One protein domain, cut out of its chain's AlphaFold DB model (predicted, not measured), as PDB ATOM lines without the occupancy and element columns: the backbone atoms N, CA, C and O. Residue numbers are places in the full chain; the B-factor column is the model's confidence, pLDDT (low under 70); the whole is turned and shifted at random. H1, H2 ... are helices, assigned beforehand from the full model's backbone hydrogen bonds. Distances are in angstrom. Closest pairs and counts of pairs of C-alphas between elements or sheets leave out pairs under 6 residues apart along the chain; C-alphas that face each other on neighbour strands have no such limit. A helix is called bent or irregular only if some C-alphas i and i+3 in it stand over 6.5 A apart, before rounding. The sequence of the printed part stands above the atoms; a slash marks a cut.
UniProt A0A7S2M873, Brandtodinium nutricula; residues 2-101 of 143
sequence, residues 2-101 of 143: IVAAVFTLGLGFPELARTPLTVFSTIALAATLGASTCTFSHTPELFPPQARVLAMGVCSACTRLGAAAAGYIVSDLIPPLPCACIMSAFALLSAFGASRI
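AT A GLANCE: This is residues 2 to 101 of the 143 residues of a protein of Brandtodinium nutricula (UniProt A0A7S2M873). Four aligned helices form a loose, open frame drawn out along one long axis: short H1 packs on both H2 and H4, while long H3 runs on the other side of a gap. H3 nears H2 at one end and H4 at the other, and its residues 60 to 69 stand free. The printed part has 100 residues, with H1, H2, H3 and H4 in chain order and no named strand, and its class is all helix. It is loose, with a radius of gyration of the C-alphas of 15.7 A, and a rod spanning 52 by 25 by 21 A.

HOW THE PARTS SIT: H1, residues 2 to 10, and H2, residues 18 to 46, form a helical hairpin at a shallow tilt of 23 degrees; H2 touches H1 with residues 24 to 32 alone, and the closest C-alphas, of Ala 4 and Ala 28, are 4.4 A apart. H2 and H3, residues 49 to 75, form another helical hairpin but only just touch, with 3 pairs of C-alphas within 8 A, the closest those of Pro 44 and Arg 52 at 6.6 A. H4, residues 80 to 100, touches H1 at a shallow tilt of 10 degrees, opposite ways, closest at the C-alphas of Ala 5 and Ser 88, 4.6 A. H3 and H4 are close but not clearly touching, with the C-alphas of Val 74 and Cys 83 closest at 7.3 A. H2 and H4 are near each other; H1 and H3 are apart. In H1 and H4 every O i to N i+4 pair is within hydrogen-bond range, against 23 of 25 in H2 and 19 of 23 in H3.

IN THESE COORDINATES: H1 begins at C-alpha 2, (15.528, 128.569, 108.243). H2 is 42.6 A long and only just irregular, with C-alphas 41 and 44 6.7 A apart. H3, 40.8 A long, is irregular, with C-alphas 50 and 53 7.2 A apart. H4, 30.6 A long, ends at C-alpha 100, (26.194, 129.679, 117.056).

THE WHOLE: The C-alphas farthest apart, of Glu 15 and Gln 50, are 52.0 A apart. The printed part has no cut; its links H2 to H3 and H3 to H4 are tight, and H1 to H2 is short. The mean pLDDT of the printed part is 75.5, with 24 residues under 70, among them residues 42 to 48 and 74 to 78.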
ATOM      1  N   ILE A   2      16.461 129.718 108.096       72.94
ATOM      2  CA  ILE A   2      15.528 128.569 108.243       72.94
ATOM      3  C   ILE A   2      14.264 128.708 107.374       72.94
ATOM      4  O   ILE A   2      13.897 127.778 106.668       72.94
ATOM      5  N   VAL A   3      13.632 129.889 107.372       74.50
ATOM      6  CA  VAL A   3      12.439 130.162 106.544       74.50
ATOM      7  C   VAL A   3      12.749 130.009 105.051       74.50
ATOM      8  O   VAL A   3      11.978 129.390 104.330       74.50
ATOM      9  N   ALA A   4      13.907 130.498 104.598       70.81
ATOM     10  CA  ALA A   4      14.343 130.324 103.216       70.81
ATOM     11  C   ALA A   4      14.561 128.838 102.880       70.81
ATOM     12  O   ALA A   4      14.053 128.382 101.867       70.81
ATOM     13  N   ALA A   5      15.212 128.062 103.757       71.38
ATOM     14  CA  ALA A   5      15.445 126.628 103.551       71.38
ATOM     15  C   ALA A   5      14.137 125.829 103.392       71.38
ATOM     16  O   ALA A   5      14.007 125.027 102.471       71.38
ATOM     17  N   VAL A   6      13.142 126.092 104.248       73.88
ATOM     18  CA  VAL A   6      11.826 125.429 104.185       73.88
ATOM     19  C   VAL A   6      11.091 125.778 102.888       73.88
ATOM     20  O   VAL A   6      10.527 124.900 102.238       73.88
ATOM     21  N   PHE A   7      11.131 127.048 102.478       69.75
ATOM     22  CA  PHE A   7      10.493 127.499 101.241       69.75
ATOM     23  C   PHE A   7      11.221 126.986  99.987       69.75
ATOM     24  O   PHE A   7      10.567 126.608  99.019       69.75
ATOM     25  N   THR A   8      12.552 126.892 100.011       70.00
ATOM     26  CA  THR A   8      13.357 126.318  98.922       70.00
ATOM     27  C   THR A   8      13.136 124.814  98.775       70.00
ATOM     28  O   THR A   8      13.044 124.334  97.650       70.00
ATOM     29  N   LEU A   9      12.955 124.070  99.873       71.50
ATOM     30  CA  LEU A   9      12.525 122.666  99.819       71.50
ATOM     31  C   LEU A   9      11.131 122.513  99.192       71.50
ATOM     32  O   LEU A   9      10.906 121.584  98.417       71.50
ATOM     33  N   GLY A  10      10.216 123.447  99.469       66.44
ATOM     34  CA  GLY A  10       8.882 123.483  98.860       66.44
ATOM     35  C   GLY A  10       8.894 123.690  97.339       66.44
ATOM     36  O   GLY A  10       8.029 123.159  96.648       66.44
ATOM     37  N   LEU A  11       9.903 124.388  96.801       66.94
ATOM     38  CA  LEU A  11      10.106 124.571  95.353       66.94
ATOM     39  C   LEU A  11      10.572 123.293  94.633       66.94
ATOM     40  O   LEU A  11      10.522 123.236  93.405       66.94
ATOM     41  N   GLY A  12      11.012 122.269  95.373       65.44
ATOM     42  CA  GLY A  12      11.467 120.996  94.814       65.44
ATOM     43  C   GLY A  12      10.356 120.148  94.185       65.44
ATOM     44  O   GLY A  12      10.670 119.225  93.441       65.44
ATOM     45  N   PHE A  13       9.075 120.449  94.435       71.62
ATOM     46  CA  PHE A  13       7.935 119.732  93.851       71.62
ATOM     47  C   PHE A  13       7.435 120.434  92.570       71.62
ATOM     48  O   PHE A  13       6.745 121.450  92.665       71.62
ATOM     49  N   PRO A  14       7.730 119.905  91.365       62.56
ATOM     50  CA  PRO A  14       7.371 120.544  90.091       62.56
ATOM     51  C   PRO A  14       5.879 120.462  89.712       62.56
ATOM     52  O   PRO A  14       5.504 120.955  88.653       62.56
ATOM     53  N   GLU A  15       5.018 119.878  90.550       62.22
ATOM     54  CA  GLU A  15       3.580 119.682  90.268       62.22
ATOM     55  C   GLU A  15       2.706 120.931  90.516       62.22
ATOM     56  O   GLU A  15       1.489 120.899  90.342       62.22
ATOM     57  N   LEU A  16       3.300 122.055  90.929       61.12
ATOM     58  CA  LEU A  16       2.570 123.279  91.260       61.12
ATOM     59  C   LEU A  16       2.631 124.302  90.109       61.12
ATOM     60  O   LEU A  16       3.663 124.474  89.465       61.12
ATOM     61  N   ALA A  17       1.524 125.005  89.838       67.31
ATOM     62  CA  ALA A  17       1.422 125.988  88.753       67.31
ATOM     63  C   ALA A  17       2.528 127.078  88.796       67.31
ATOM     64  O   ALA A  17       3.110 127.368  89.839       67.31
ATOM     65  N   ARG A  18       2.796 127.753  87.663       71.00
ATOM     66  CA  ARG A  18       3.867 128.775  87.551       71.00
ATOM     67  C   ARG A  18       3.747 129.929  88.558       71.00
ATOM     68  O   ARG A  18       4.764 130.461  88.986       71.00
ATOM     69  N   THR A  19       2.530 130.315  88.932       77.81
ATOM     70  CA  THR A  19       2.272 131.448  89.836       77.81
ATOM     71  C   THR A  19       2.715 131.190  91.283       77.81
ATOM     72  O   THR A  19       3.433 132.022  91.827       77.81
ATOM     73  N   PRO A  20       2.361 130.070  91.944       75.81
ATOM     74  CA  PRO A  20       2.871 129.796  93.289       75.81
ATOM     75  C   PRO A  20       4.388 129.563  93.319       75.81
ATOM     76  O   PRO A  20       5.035 130.004  94.264       75.81
ATOM     77  N   LEU A  21       4.984 128.963  92.279       72.00
ATOM     78  CA  LEU A  21       6.442 128.781  92.189       72.00
ATOM     79  C   LEU A  21       7.210 130.111  92.246       72.00
ATOM     80  O   LEU A  21       8.223 130.217  92.939       72.00
ATOM     81  N   THR A  22       6.728 131.150  91.559       80.19
ATOM     82  CA  THR A  22       7.382 132.466  91.599       80.19
ATOM     83  C   THR A  22       7.186 133.158  92.944       80.19
ATOM     84  O   THR A  22       8.138 133.737  93.459       80.19
ATOM     85  N   VAL A  23       6.002 133.048  93.556       81.06
ATOM     86  CA  VAL A  23       5.715 133.631  94.879       81.06
ATOM     87  C   VAL A  23       6.566 132.984  95.977       81.06
ATOM     88  O   VAL A  23       7.124 133.681  96.820       81.06
ATOM     89  N   PHE A  24       6.730 131.661  95.961       79.19
ATOM     90  CA  PHE A  24       7.589 130.977  96.930       79.19
ATOM     91  C   PHE A  24       9.066 131.360  96.767       79.19
ATOM     92  O   PHE A  24       9.758 131.577  97.764       79.19
ATOM     93  N   SER A  25       9.532 131.514  95.526       79.44
ATOM     94  CA  SER A  25      10.902 131.946  95.232       79.44
ATOM     95  C   SER A  25      11.178 133.378  95.696       79.44
ATOM     96  O   SER A  25      12.194 133.631  96.344       79.44
ATOM     97  N   THR A  26      10.260 134.320  95.459       83.06
ATOM     98  CA  THR A  26      10.445 135.712  95.902       83.06
ATOM     99  C   THR A  26      10.447 135.838  97.424       83.06
ATOM    100  O   THR A  26      11.251 136.597  97.961       83.06
ATOM    101  N   ILE A  27       9.626 135.054  98.131       85.38
ATOM    102  CA  ILE A  27       9.631 134.995  99.602       85.38
ATOM    103  C   ILE A  27      10.958 134.427 100.124       85.38
ATOM    104  O   ILE A  27      11.558 135.001 101.035       85.38
ATOM    105  N   ALA A  28      11.451 133.331  99.537       78.44
ATOM    106  CA  ALA A  28      12.732 132.737  99.920       78.44
ATOM    107  C   ALA A  28      13.908 133.702  99.681       78.44
ATOM    108  O   ALA A  28      14.791 133.844 100.536       78.44
ATOM    109  N   LEU A  29      13.895 134.416  98.551       81.00
ATOM    110  CA  LEU A  29      14.906 135.413  98.211       81.00
ATOM    111  C   LEU A  29      14.863 136.605  99.178       81.00
ATOM    112  O   LEU A  29      15.899 136.987  99.721       81.00
ATOM    113  N   ALA A  30      13.673 137.137  99.467       83.88
ATOM    114  CA  ALA A  30      13.491 138.230 100.420       83.88
ATOM    115  C   ALA A  30      13.993 137.856 101.827       83.88
ATOM    116  O   ALA A  30      14.711 138.632 102.457       83.88
ATOM    117  N   ALA A  31      13.692 136.640 102.294       80.69
ATOM    118  CA  ALA A  31      14.167 136.144 103.585       80.69
ATOM    119  C   ALA A  31      15.697 135.970 103.633       80.69
ATOM    120  O   ALA A  31      16.315 136.177 104.679       80.69
ATOM    121  N   THR A  32      16.318 135.586 102.517       81.88
ATOM    122  CA  THR A  32      17.777 135.424 102.420       81.88
ATOM    123  C   THR A  32      18.486 136.777 102.407       81.88
ATOM    124  O   THR A  32      19.476 136.953 103.116       81.88
ATOM    125  N   LEU A  33      17.946 137.749 101.668       84.25
ATOM    126  CA  LEU A  33      18.458 139.119 101.638       84.25
ATOM    127  C   LEU A  33      18.378 139.775 103.018       84.25
ATOM    128  O   LEU A  33      19.379 140.313 103.480       84.25
ATOM    129  N   GLY A  34      17.235 139.659 103.700       83.44
ATOM    130  CA  GLY A  34      17.074 140.195 105.054       83.44
ATOM    131  C   GLY A  34      18.051 139.583 106.062       83.44
ATOM    132  O   GLY A  34      18.610 140.282 106.897       83.44
ATOM    133  N   ALA A  35      18.324 138.280 105.961       80.25
ATOM    134  CA  ALA A  35      19.314 137.640 106.826       80.25
ATOM    135  C   ALA A  35      20.758 138.075 106.495       80.25
ATOM    136  O   ALA A  35      21.580 138.262 107.397       80.25
ATOM    137  N   SER A  36      21.063 138.277 105.209       79.00
ATOM    138  CA  SER A  36      22.379 138.735 104.755       79.00
ATOM    139  C   SER A  36      22.682 140.161 105.220       79.00
ATOM    140  O   SER A  36      23.786 140.413 105.707       79.00
ATOM    141  N   THR A  37      21.707 141.071 105.160       82.56
ATOM    142  CA  THR A  37      21.878 142.450 105.637       82.56
ATOM    143  C   THR A  37      22.095 142.512 107.145       82.56
ATOM    144  O   THR A  37      23.010 143.208 107.576       82.56
ATOM    145  N   CYS A  38      21.345 141.737 107.939       78.00
ATOM    146  CA  CYS A  38      21.562 141.639 109.388       78.00
ATOM    147  C   CYS A  38      22.974 141.141 109.740       78.00
ATOM    148  O   CYS A  38      23.598 141.632 110.679       78.00
ATOM    149  N   THR A  39      23.501 140.187 108.969       76.38
ATOM    150  CA  THR A  39      24.858 139.666 109.189       76.38
ATOM    151  C   THR A  39      25.908 140.737 108.889       76.38
ATOM    152  O   THR A  39      26.814 140.956 109.687       76.38
ATOM    153  N   PHE A  40      25.750 141.466 107.779       72.44
ATOM    154  CA  PHE A  40      26.656 142.553 107.395       72.44
ATOM    155  C   PHE A  40      26.657 143.721 108.389       72.44
ATOM    156  O   PHE A  40      27.703 144.334 108.601       72.44
ATOM    157  N   SER A  41      25.515 144.028 109.011       76.88
ATOM    158  CA  SER A  41      25.427 145.084 110.026       76.88
ATOM    159  C   SER A  41      26.061 144.706 111.366       76.88
ATOM    160  O   SER A  41      26.509 145.605 112.068       76.88
ATOM    161  N   HIS A  42      26.156 143.414 111.705       69.12
ATOM    162  CA  HIS A  42      26.825 142.947 112.931       69.12
ATOM    163  C   HIS A  42      28.342 142.759 112.782       69.12
ATOM    164  O   HIS A  42      29.066 142.794 113.775       69.12
ATOM    165  N   THR A  43      28.864 142.612 111.561       68.38
ATOM    166  CA  THR A  43      30.312 142.507 111.312       68.38
ATOM    167  C   THR A  43      31.162 143.616 111.964       68.38
ATOM    168  O   THR A  43      32.207 143.290 112.525       68.38
ATOM    169  N   PRO A  44      30.793 144.916 111.943       66.69
ATOM    170  CA  PRO A  44      31.601 145.952 112.589       66.69
ATOM    171  C   PRO A  44      31.618 145.891 114.124       66.69
ATOM    172  O   PRO A  44      32.488 146.541 114.704       66.69
ATOM    173  N   GLU A  45      30.708 145.143 114.758       64.38
ATOM    174  CA  GLU A  45      30.623 144.989 116.220       64.38
ATOM    175  C   GLU A  45      31.492 143.839 116.746       64.38
ATOM    176  O   GLU A  45      31.872 143.839 117.912       64.38
ATOM    177  N   LEU A  46      31.832 142.871 115.888       64.75
ATOM    178  CA  LEU A  46      32.600 141.683 116.270       64.75
ATOM    179  C   LEU A  46      34.120 141.861 116.134       64.75
ATOM    180  O   LEU A  46      34.879 141.069 116.689       64.75
ATOM    181  N   PHE A  47      34.571 142.855 115.358       62.12
ATOM    182  CA  PHE A  47      35.975 142.993 114.969       62.12
ATOM    183  C   PHE A  47      36.541 144.392 115.250       62.12
ATOM    184  O   PHE A  47      35.917 145.392 114.869       62.12
ATOM    185  N   PRO A  48      37.761 144.482 115.818       62.50
ATOM    186  CA  PRO A  48      38.476 145.744 115.939       62.50
ATOM    187  C   PRO A  48      38.799 146.336 114.548       62.50
ATOM    188  O   PRO A  48      38.879 145.599 113.553       62.50
ATOM    189  N   PRO A  49      38.973 147.668 114.437       71.94
ATOM    190  CA  PRO A  49      39.056 148.386 113.159       71.94
ATOM    191  C   PRO A  49      40.115 147.854 112.182       71.94
ATOM    192  O   PRO A  49      39.910 147.914 110.971       71.94
ATOM    193  N   GLN A  50      41.214 147.299 112.698       71.00
ATOM    194  CA  GLN A  50      42.338 146.774 111.922       71.00
ATOM    195  C   GLN A  50      41.968 145.507 111.128       71.00
ATOM    196  O   GLN A  50      42.440 145.318 110.011       71.00
ATOM    197  N   ALA A  51      41.079 144.658 111.657       71.56
ATOM    198  CA  ALA A  51      40.717 143.379 111.038       71.56
ATOM    199  C   ALA A  51      39.439 143.449 110.176       71.56
ATOM    200  O   ALA A  51      39.149 142.529 109.406       71.56
ATOM    201  N   ARG A  52      38.674 144.548 110.261       76.31
ATOM    202  CA  ARG A  52      37.362 144.690 109.602       76.31
ATOM    203  C   ARG A  52      37.436 144.575 108.076       76.31
ATOM    204  O   ARG A  52      36.584 143.927 107.472       76.31
ATOM    205  N   VAL A  53      38.438 145.193 107.447       80.56
ATOM    206  CA  VAL A  53      38.595 145.182 105.980       80.56
ATOM    207  C   VAL A  53      38.912 143.775 105.471       80.56
ATOM    208  O   VAL A  53      38.319 143.335 104.486       80.56
ATOM    209  N   LEU A  54      39.780 143.042 106.175       83.12
ATOM    210  CA  LEU A  54      40.136 141.665 105.825       83.12
ATOM    211  C   LEU A  54      38.933 140.722 105.960       83.12
ATOM    212  O   LEU A  54      38.634 139.984 105.023       83.12
ATOM    213  N   ALA A  55      38.185 140.799 107.066       79.00
ATOM    214  CA  ALA A  55      36.992 139.974 107.283       79.00
ATOM    215  C   ALA A  55      35.922 140.193 106.195       79.00
ATOM    216  O   ALA A  55      35.367 139.242 105.639       79.00
ATOM    217  N   MET A  56      35.677 141.453 105.830       81.62
ATOM    218  CA  MET A  56      34.738 141.820 104.765       81.62
ATOM    219  C   MET A  56      35.222 141.383 103.375       81.62
ATOM    220  O   MET A  56      34.412 140.970 102.537       81.62
ATOM    221  N   GLY A  57      36.537 141.431 103.136       84.94
ATOM    222  CA  GLY A  57      37.170 140.924 101.920       84.94
ATOM    223  C   GLY A  57      36.979 139.417 101.755       84.94
ATOM    224  O   GLY A  57      36.490 138.976 100.715       84.94
ATOM    225  N   VAL A  58      37.267 138.635 102.800       85.75
ATOM    226  CA  VAL A  58      37.078 137.172 102.800       85.75
ATOM    227  C   VAL A  58      35.602 136.810 102.621       85.75
ATOM    228  O   VAL A  58      35.275 135.980 101.775       85.75
ATOM    229  N   CYS A  59      34.685 137.489 103.320       81.00
ATOM    230  CA  CYS A  59      33.243 137.278 103.151       81.00
ATOM    231  C   CYS A  59      32.782 137.530 101.702       81.00
ATOM    232  O   CYS A  59      32.003 136.757 101.132       81.00
ATOM    233  N   SER A  60      33.283 138.598 101.078       85.50
ATOM    234  CA  SER A  60      32.964 138.936  99.687       85.50
ATOM    235  C   SER A  60      33.548 137.920  98.702       85.50
ATOM    236  O   SER A  60      32.875 137.539  97.744       85.50
ATOM    237  N   ALA A  61      34.768 137.438  98.952       86.69
ATOM    238  CA  ALA A  61      35.401 136.392  98.154       86.69
ATOM    239  C   ALA A  61      34.619 135.068  98.234       86.69
ATOM    240  O   ALA A  61      34.286 134.494  97.196       86.69
ATOM    241  N   CYS A  62      34.225 134.637  99.438       84.25
ATOM    242  CA  CYS A  62      33.389 133.449  99.637       84.25
ATOM    243  C   CYS A  62      32.029 133.572  98.937       84.25
ATOM    244  O   CYS A  62      31.572 132.623  98.300       84.25
ATOM    245  N   THR A  63      31.398 134.750  98.993       83.88
ATOM    246  CA  THR A  63      30.117 134.998  98.310       83.88
ATOM    247  C   THR A  63      30.258 134.867  96.793       83.88
ATOM    248  O   THR A  63      29.419 134.245  96.141       83.88
ATOM    249  N   ARG A  64      31.341 135.406  96.217       86.88
ATOM    250  CA  ARG A  64      31.621 135.301  94.777       86.88
ATOM    251  C   ARG A  64      31.918 133.867  94.343       86.88
ATOM    252  O   ARG A  64      31.429 133.456  93.295       86.88
ATOM    253  N   LEU A  65      32.648 133.100  95.154       87.25
ATOM    254  CA  LEU A  65      32.870 131.672  94.910       87.25
ATOM    255  C   LEU A  65      31.555 130.887  94.911       87.25
ATOM    256  O   LEU A  65      31.310 130.109  93.993       87.25
ATOM    257  N   GLY A  66      30.676 131.140  95.884       79.38
ATOM    258  CA  GLY A  66      29.347 130.527  95.926       79.38
ATOM    259  C   GLY A  66      28.491 130.880  94.706       79.38
ATOM    260  O   GLY A  66      27.842 130.005  94.137       79.38
ATOM    261  N   ALA A  67      28.535 132.135  94.249       83.50
ATOM    262  CA  ALA A  67      27.810 132.577  93.057       83.50
ATOM    263  C   ALA A  67      28.335 131.924  91.765       83.50
ATOM    264  O   ALA A  67      27.541 131.533  90.910       83.50
ATOM    265  N   ALA A  68      29.655 131.761  91.634       85.25
ATOM    266  CA  ALA A  68      30.262 131.061  90.504       85.25
ATOM    267  C   ALA A  68      29.914 129.559  90.509       85.25
ATOM    268  O   ALA A  68      29.534 129.006  89.478       85.25
ATOM    269  N   ALA A  69      29.963 128.916  91.681       83.25
ATOM    270  CA  ALA A  69      29.598 127.510  91.843       83.25
ATOM    271  C   ALA A  69      28.105 127.247  91.567       83.25
ATOM    272  O   ALA A  69      27.754 126.213  91.000       83.25
ATOM    273  N   ALA A  70      27.222 128.192  91.905       80.38
ATOM    274  CA  ALA A  70      25.784 128.062  91.672       80.38
ATOM    275  C   ALA A  70      25.435 127.901  90.181       80.38
ATOM    276  O   ALA A  70      24.562 127.106  89.839       80.38
ATOM    277  N   GLY A  71      26.137 128.605  89.286       79.25
ATOM    278  CA  GLY A  71      25.932 128.473  87.840       79.25
ATOM    279  C   GLY A  71      26.298 127.085  87.308       79.25
ATOM    280  O   GLY A  71      25.585 126.542  86.466       79.25
ATOM    281  N   TYR A  72      27.362 126.483  87.842       77.75
ATOM    282  CA  TYR A  72      27.788 125.128  87.479       77.75
ATOM    283  C   TYR A  72      26.762 124.075  87.916       77.75
ATOM    284  O   TYR A  72      26.363 123.220  87.131       77.75
ATOM    285  N   ILE A  73      26.250 124.214  89.138       71.12
ATOM    286  CA  ILE A  73      25.221 123.344  89.721       71.12
ATOM    287  C   ILE A  73      23.909 123.350  88.915       71.12
ATOM    288  O   ILE A  73      23.219 122.337  88.850       71.12
ATOM    289  N   VAL A  74      23.549 124.491  88.323       69.44
ATOM    290  CA  VAL A  74      22.318 124.661  87.529       69.44
ATOM    291  C   VAL A  74      22.507 124.248  86.062       69.44
ATOM    292  O   VAL A  74      21.526 123.944  85.387       69.44
ATOM    293  N   SER A  75      23.746 124.250  85.561       65.38
ATOM    294  CA  SER A  75      24.045 123.960  84.150       65.38
ATOM    295  C   SER A  75      24.020 122.468  83.820       65.38
ATOM    296  O   SER A  75      23.767 122.116  82.667       65.38
ATOM    297  N   ASP A  76      24.243 121.594  84.804       62.31
ATOM    298  CA  ASP A  76      23.988 120.165  84.640       62.31
ATOM    299  C   ASP A  76      22.478 119.917  84.747       62.31
ATOM    300  O   ASP A  76      21.825 120.387  85.678       62.31
ATOM    301  N   LEU A  77      21.913 119.223  83.760       52.19
ATOM    302  CA  LEU A  77      20.481 119.036  83.500       52.19
ATOM    303  C   LEU A  77      19.795 118.181  84.589       52.19
ATOM    304  O   LEU A  77      19.324 117.073  84.337       52.19
ATOM    305  N   ILE A  78      19.782 118.669  85.828       58.19
ATOM    306  CA  ILE A  78      19.355 117.925  87.005       58.19
ATOM    307  C   ILE A  78      17.881 118.239  87.319       58.19
ATOM    308  O   ILE A  78      17.456 119.394  87.214       58.19
ATOM    309  N   PRO A  79      17.064 117.238  87.707       70.75
ATOM    310  CA  PRO A  79      15.706 117.480  88.182       70.75
ATOM    311  C   PRO A  79      15.671 118.558  89.286       70.75
ATOM    312  O   PRO A  79      16.614 118.688  90.064       70.75
ATOM    313  N   PRO A  80      14.576 119.325  89.415       68.88
ATOM    314  CA  PRO A  80      14.477 120.424  90.385       68.88
ATOM    315  C   PRO A  80      14.645 119.969  91.848       68.88
ATOM    316  O   PRO A  80      15.040 120.762  92.700       68.88
ATOM    317  N   LEU A  81      14.410 118.681  92.132       69.62
ATOM    318  CA  LEU A  81      14.548 118.075  93.458       69.62
ATOM    319  C   LEU A  81      15.981 118.140  94.027       69.62
ATOM    320  O   LEU A  81      16.163 118.756  95.078       69.62
ATOM    321  N   PRO A  82      17.018 117.553  93.393       73.56
ATOM    322  CA  PRO A  82      18.386 117.629  93.906       73.56
ATOM    323  C   PRO A  82      18.912 119.063  94.004       73.56
ATOM    324  O   PRO A  82      19.610 119.370  94.969       73.56
ATOM    325  N   CYS A  83      18.527 119.952  93.081       73.56
ATOM    326  CA  CYS A  83      18.931 121.359  93.124       73.56
ATOM    327  C   CYS A  83      18.326 122.105  94.334       73.56
ATOM    328  O   CYS A  83      19.011 122.867  95.019       73.56
ATOM    329  N   ALA A  84      17.068 121.823  94.684       75.88
ATOM    330  CA  ALA A  84      16.452 122.343  95.903       75.88
ATOM    331  C   ALA A  84      17.109 121.775  97.178       75.88
ATOM    332  O   ALA A  84      17.344 122.516  98.137       75.88
ATOM    333  N   CYS A  85      17.458 120.483  97.187       78.19
ATOM    334  CA  CYS A  85      18.091 119.831  98.336       78.19
ATOM    335  C   CYS A  85      19.464 120.423  98.672       78.19
ATOM    336  O   CYS A  85      19.724 120.737  99.833       78.19
ATOM    337  N   ILE A  86      20.334 120.615  97.677       82.19
ATOM    338  CA  ILE A  86      21.670 121.194  97.898       82.19
ATOM    339  C   ILE A  86      21.581 122.648  98.380       82.19
ATOM    340  O   ILE A  86      22.252 123.010  99.344       82.19
ATOM    341  N   MET A  87      20.693 123.462  97.803       77.31
ATOM    342  CA  MET A  87      20.504 124.854  98.229       77.31
ATOM    343  C   MET A  87      19.924 124.936  99.646       77.31
ATOM    344  O   MET A  87      20.366 125.752 100.457       77.31
ATOM    345  N   SER A  88      18.992 124.042  99.989       78.44
ATOM    346  CA  SER A  88      18.472 123.925 101.351       78.44
ATOM    347  C   SER A  88      19.550 123.480 102.341       78.44
ATOM    348  O   SER A  88      19.596 123.998 103.456       78.44
ATOM    349  N   ALA A  89      20.441 122.559 101.964       81.81
ATOM    350  CA  ALA A  89      21.544 122.127 102.822       81.81
ATOM    351  C   ALA A  89      22.496 123.292 103.146       81.81
ATOM    352  O   ALA A  89      22.835 123.502 104.313       81.81
ATOM    353  N   PHE A  90      22.845 124.113 102.151       80.62
ATOM    354  CA  PHE A  90      23.626 125.337 102.362       80.62
ATOM    355  C   PHE A  90      22.892 126.356 103.248       80.62
ATOM    356  O   PHE A  90      23.497 126.955 104.140       80.62
ATOM    357  N   ALA A  91      21.579 126.521 103.065       81.75
ATOM    358  CA  ALA A  91      20.771 127.413 103.893       81.75
ATOM    359  C   ALA A  91      20.676 126.936 105.358       81.75
ATOM    360  O   ALA A  91      20.710 127.759 106.273       81.75
ATOM    361  N   LEU A  92      20.609 125.622 105.600       81.00
ATOM    362  CA  LEU A  92      20.644 125.037 106.945       81.00
ATOM    363  C   LEU A  92      22.021 125.174 107.597       81.00
ATOM    364  O   LEU A  92      22.097 125.514 108.777       81.00
ATOM    365  N   LEU A  93      23.105 124.981 106.841       83.56
ATOM    366  CA  LEU A  93      24.465 125.202 107.335       83.56
ATOM    367  C   LEU A  93      24.672 126.668 107.750       83.56
ATOM    368  O   LEU A  93      25.197 126.945 108.828       83.56
ATOM    369  N   SER A  94      24.175 127.607 106.942       78.88
ATOM    370  CA  SER A  94      24.184 129.036 107.271       78.88
ATOM    371  C   SER A  94      23.326 129.353 108.505       78.88
ATOM    372  O   SER A  94      23.760 130.093 109.387       78.88
ATOM    373  N   ALA A  95      22.145 128.737 108.632       79.62
ATOM    374  CA  ALA A  95      21.305 128.873 109.821       79.62
ATOM    375  C   ALA A  95      21.991 128.353 111.092       79.62
ATOM    376  O   ALA A  95      21.877 128.969 112.153       79.62
ATOM    377  N   PHE A  96      22.717 127.239 110.990       81.50
ATOM    378  CA  PHE A  96      23.482 126.684 112.100       81.50
ATOM    379  C   PHE A  96      24.617 127.624 112.517       81.50
ATOM    380  O   PHE A  96      24.778 127.882 113.707       81.50
ATOM    381  N   GLY A  97      25.338 128.198 111.547       75.25
ATOM    382  CA  GLY A  97      26.353 129.225 111.800       75.25
ATOM    383  C   GLY A  97      25.778 130.451 112.512       75.25
ATOM    384  O   GLY A  97      26.296 130.858 113.549       75.25
ATOM    385  N   ALA A  98      24.644 130.969 112.033       73.19
ATOM    386  CA  ALA A  98      23.951 132.093 112.664       73.19
ATOM    387  C   ALA A  98      23.457 131.766 114.086       73.19
ATOM    388  O   ALA A  98      23.487 132.623 114.958       73.19
ATOM    389  N   SER A  99      23.060 130.518 114.352       74.81
ATOM    390  CA  SER A  99      22.600 130.084 115.683       74.81
ATOM    391  C   SER A  99      23.742 129.893 116.690       74.81
ATOM    392  O   SER A  99      23.498 129.784 117.889       74.81
ATOM    393  N   ARG A 100      24.991 129.791 116.213       69.25
ATOM    394  CA  ARG A 100      26.194 129.679 117.056       69.25
ATOM    395  C   ARG A 100      26.827 131.032 117.362       69.25
ATOM    396  O   ARG A 100      27.677 131.101 118.246       69.25
ATOM    397  N   ILE A 101      26.380 132.093 116.693       67.56
ATOM    398  CA  ILE A 101      26.693 133.464 117.076       67.56
ATOM    399  C   ILE A 101      25.851 133.798 118.304       67.56
ATOM    400  O   ILE A 101      24.625 133.857 118.262       67.56
TER     401      ILE A 101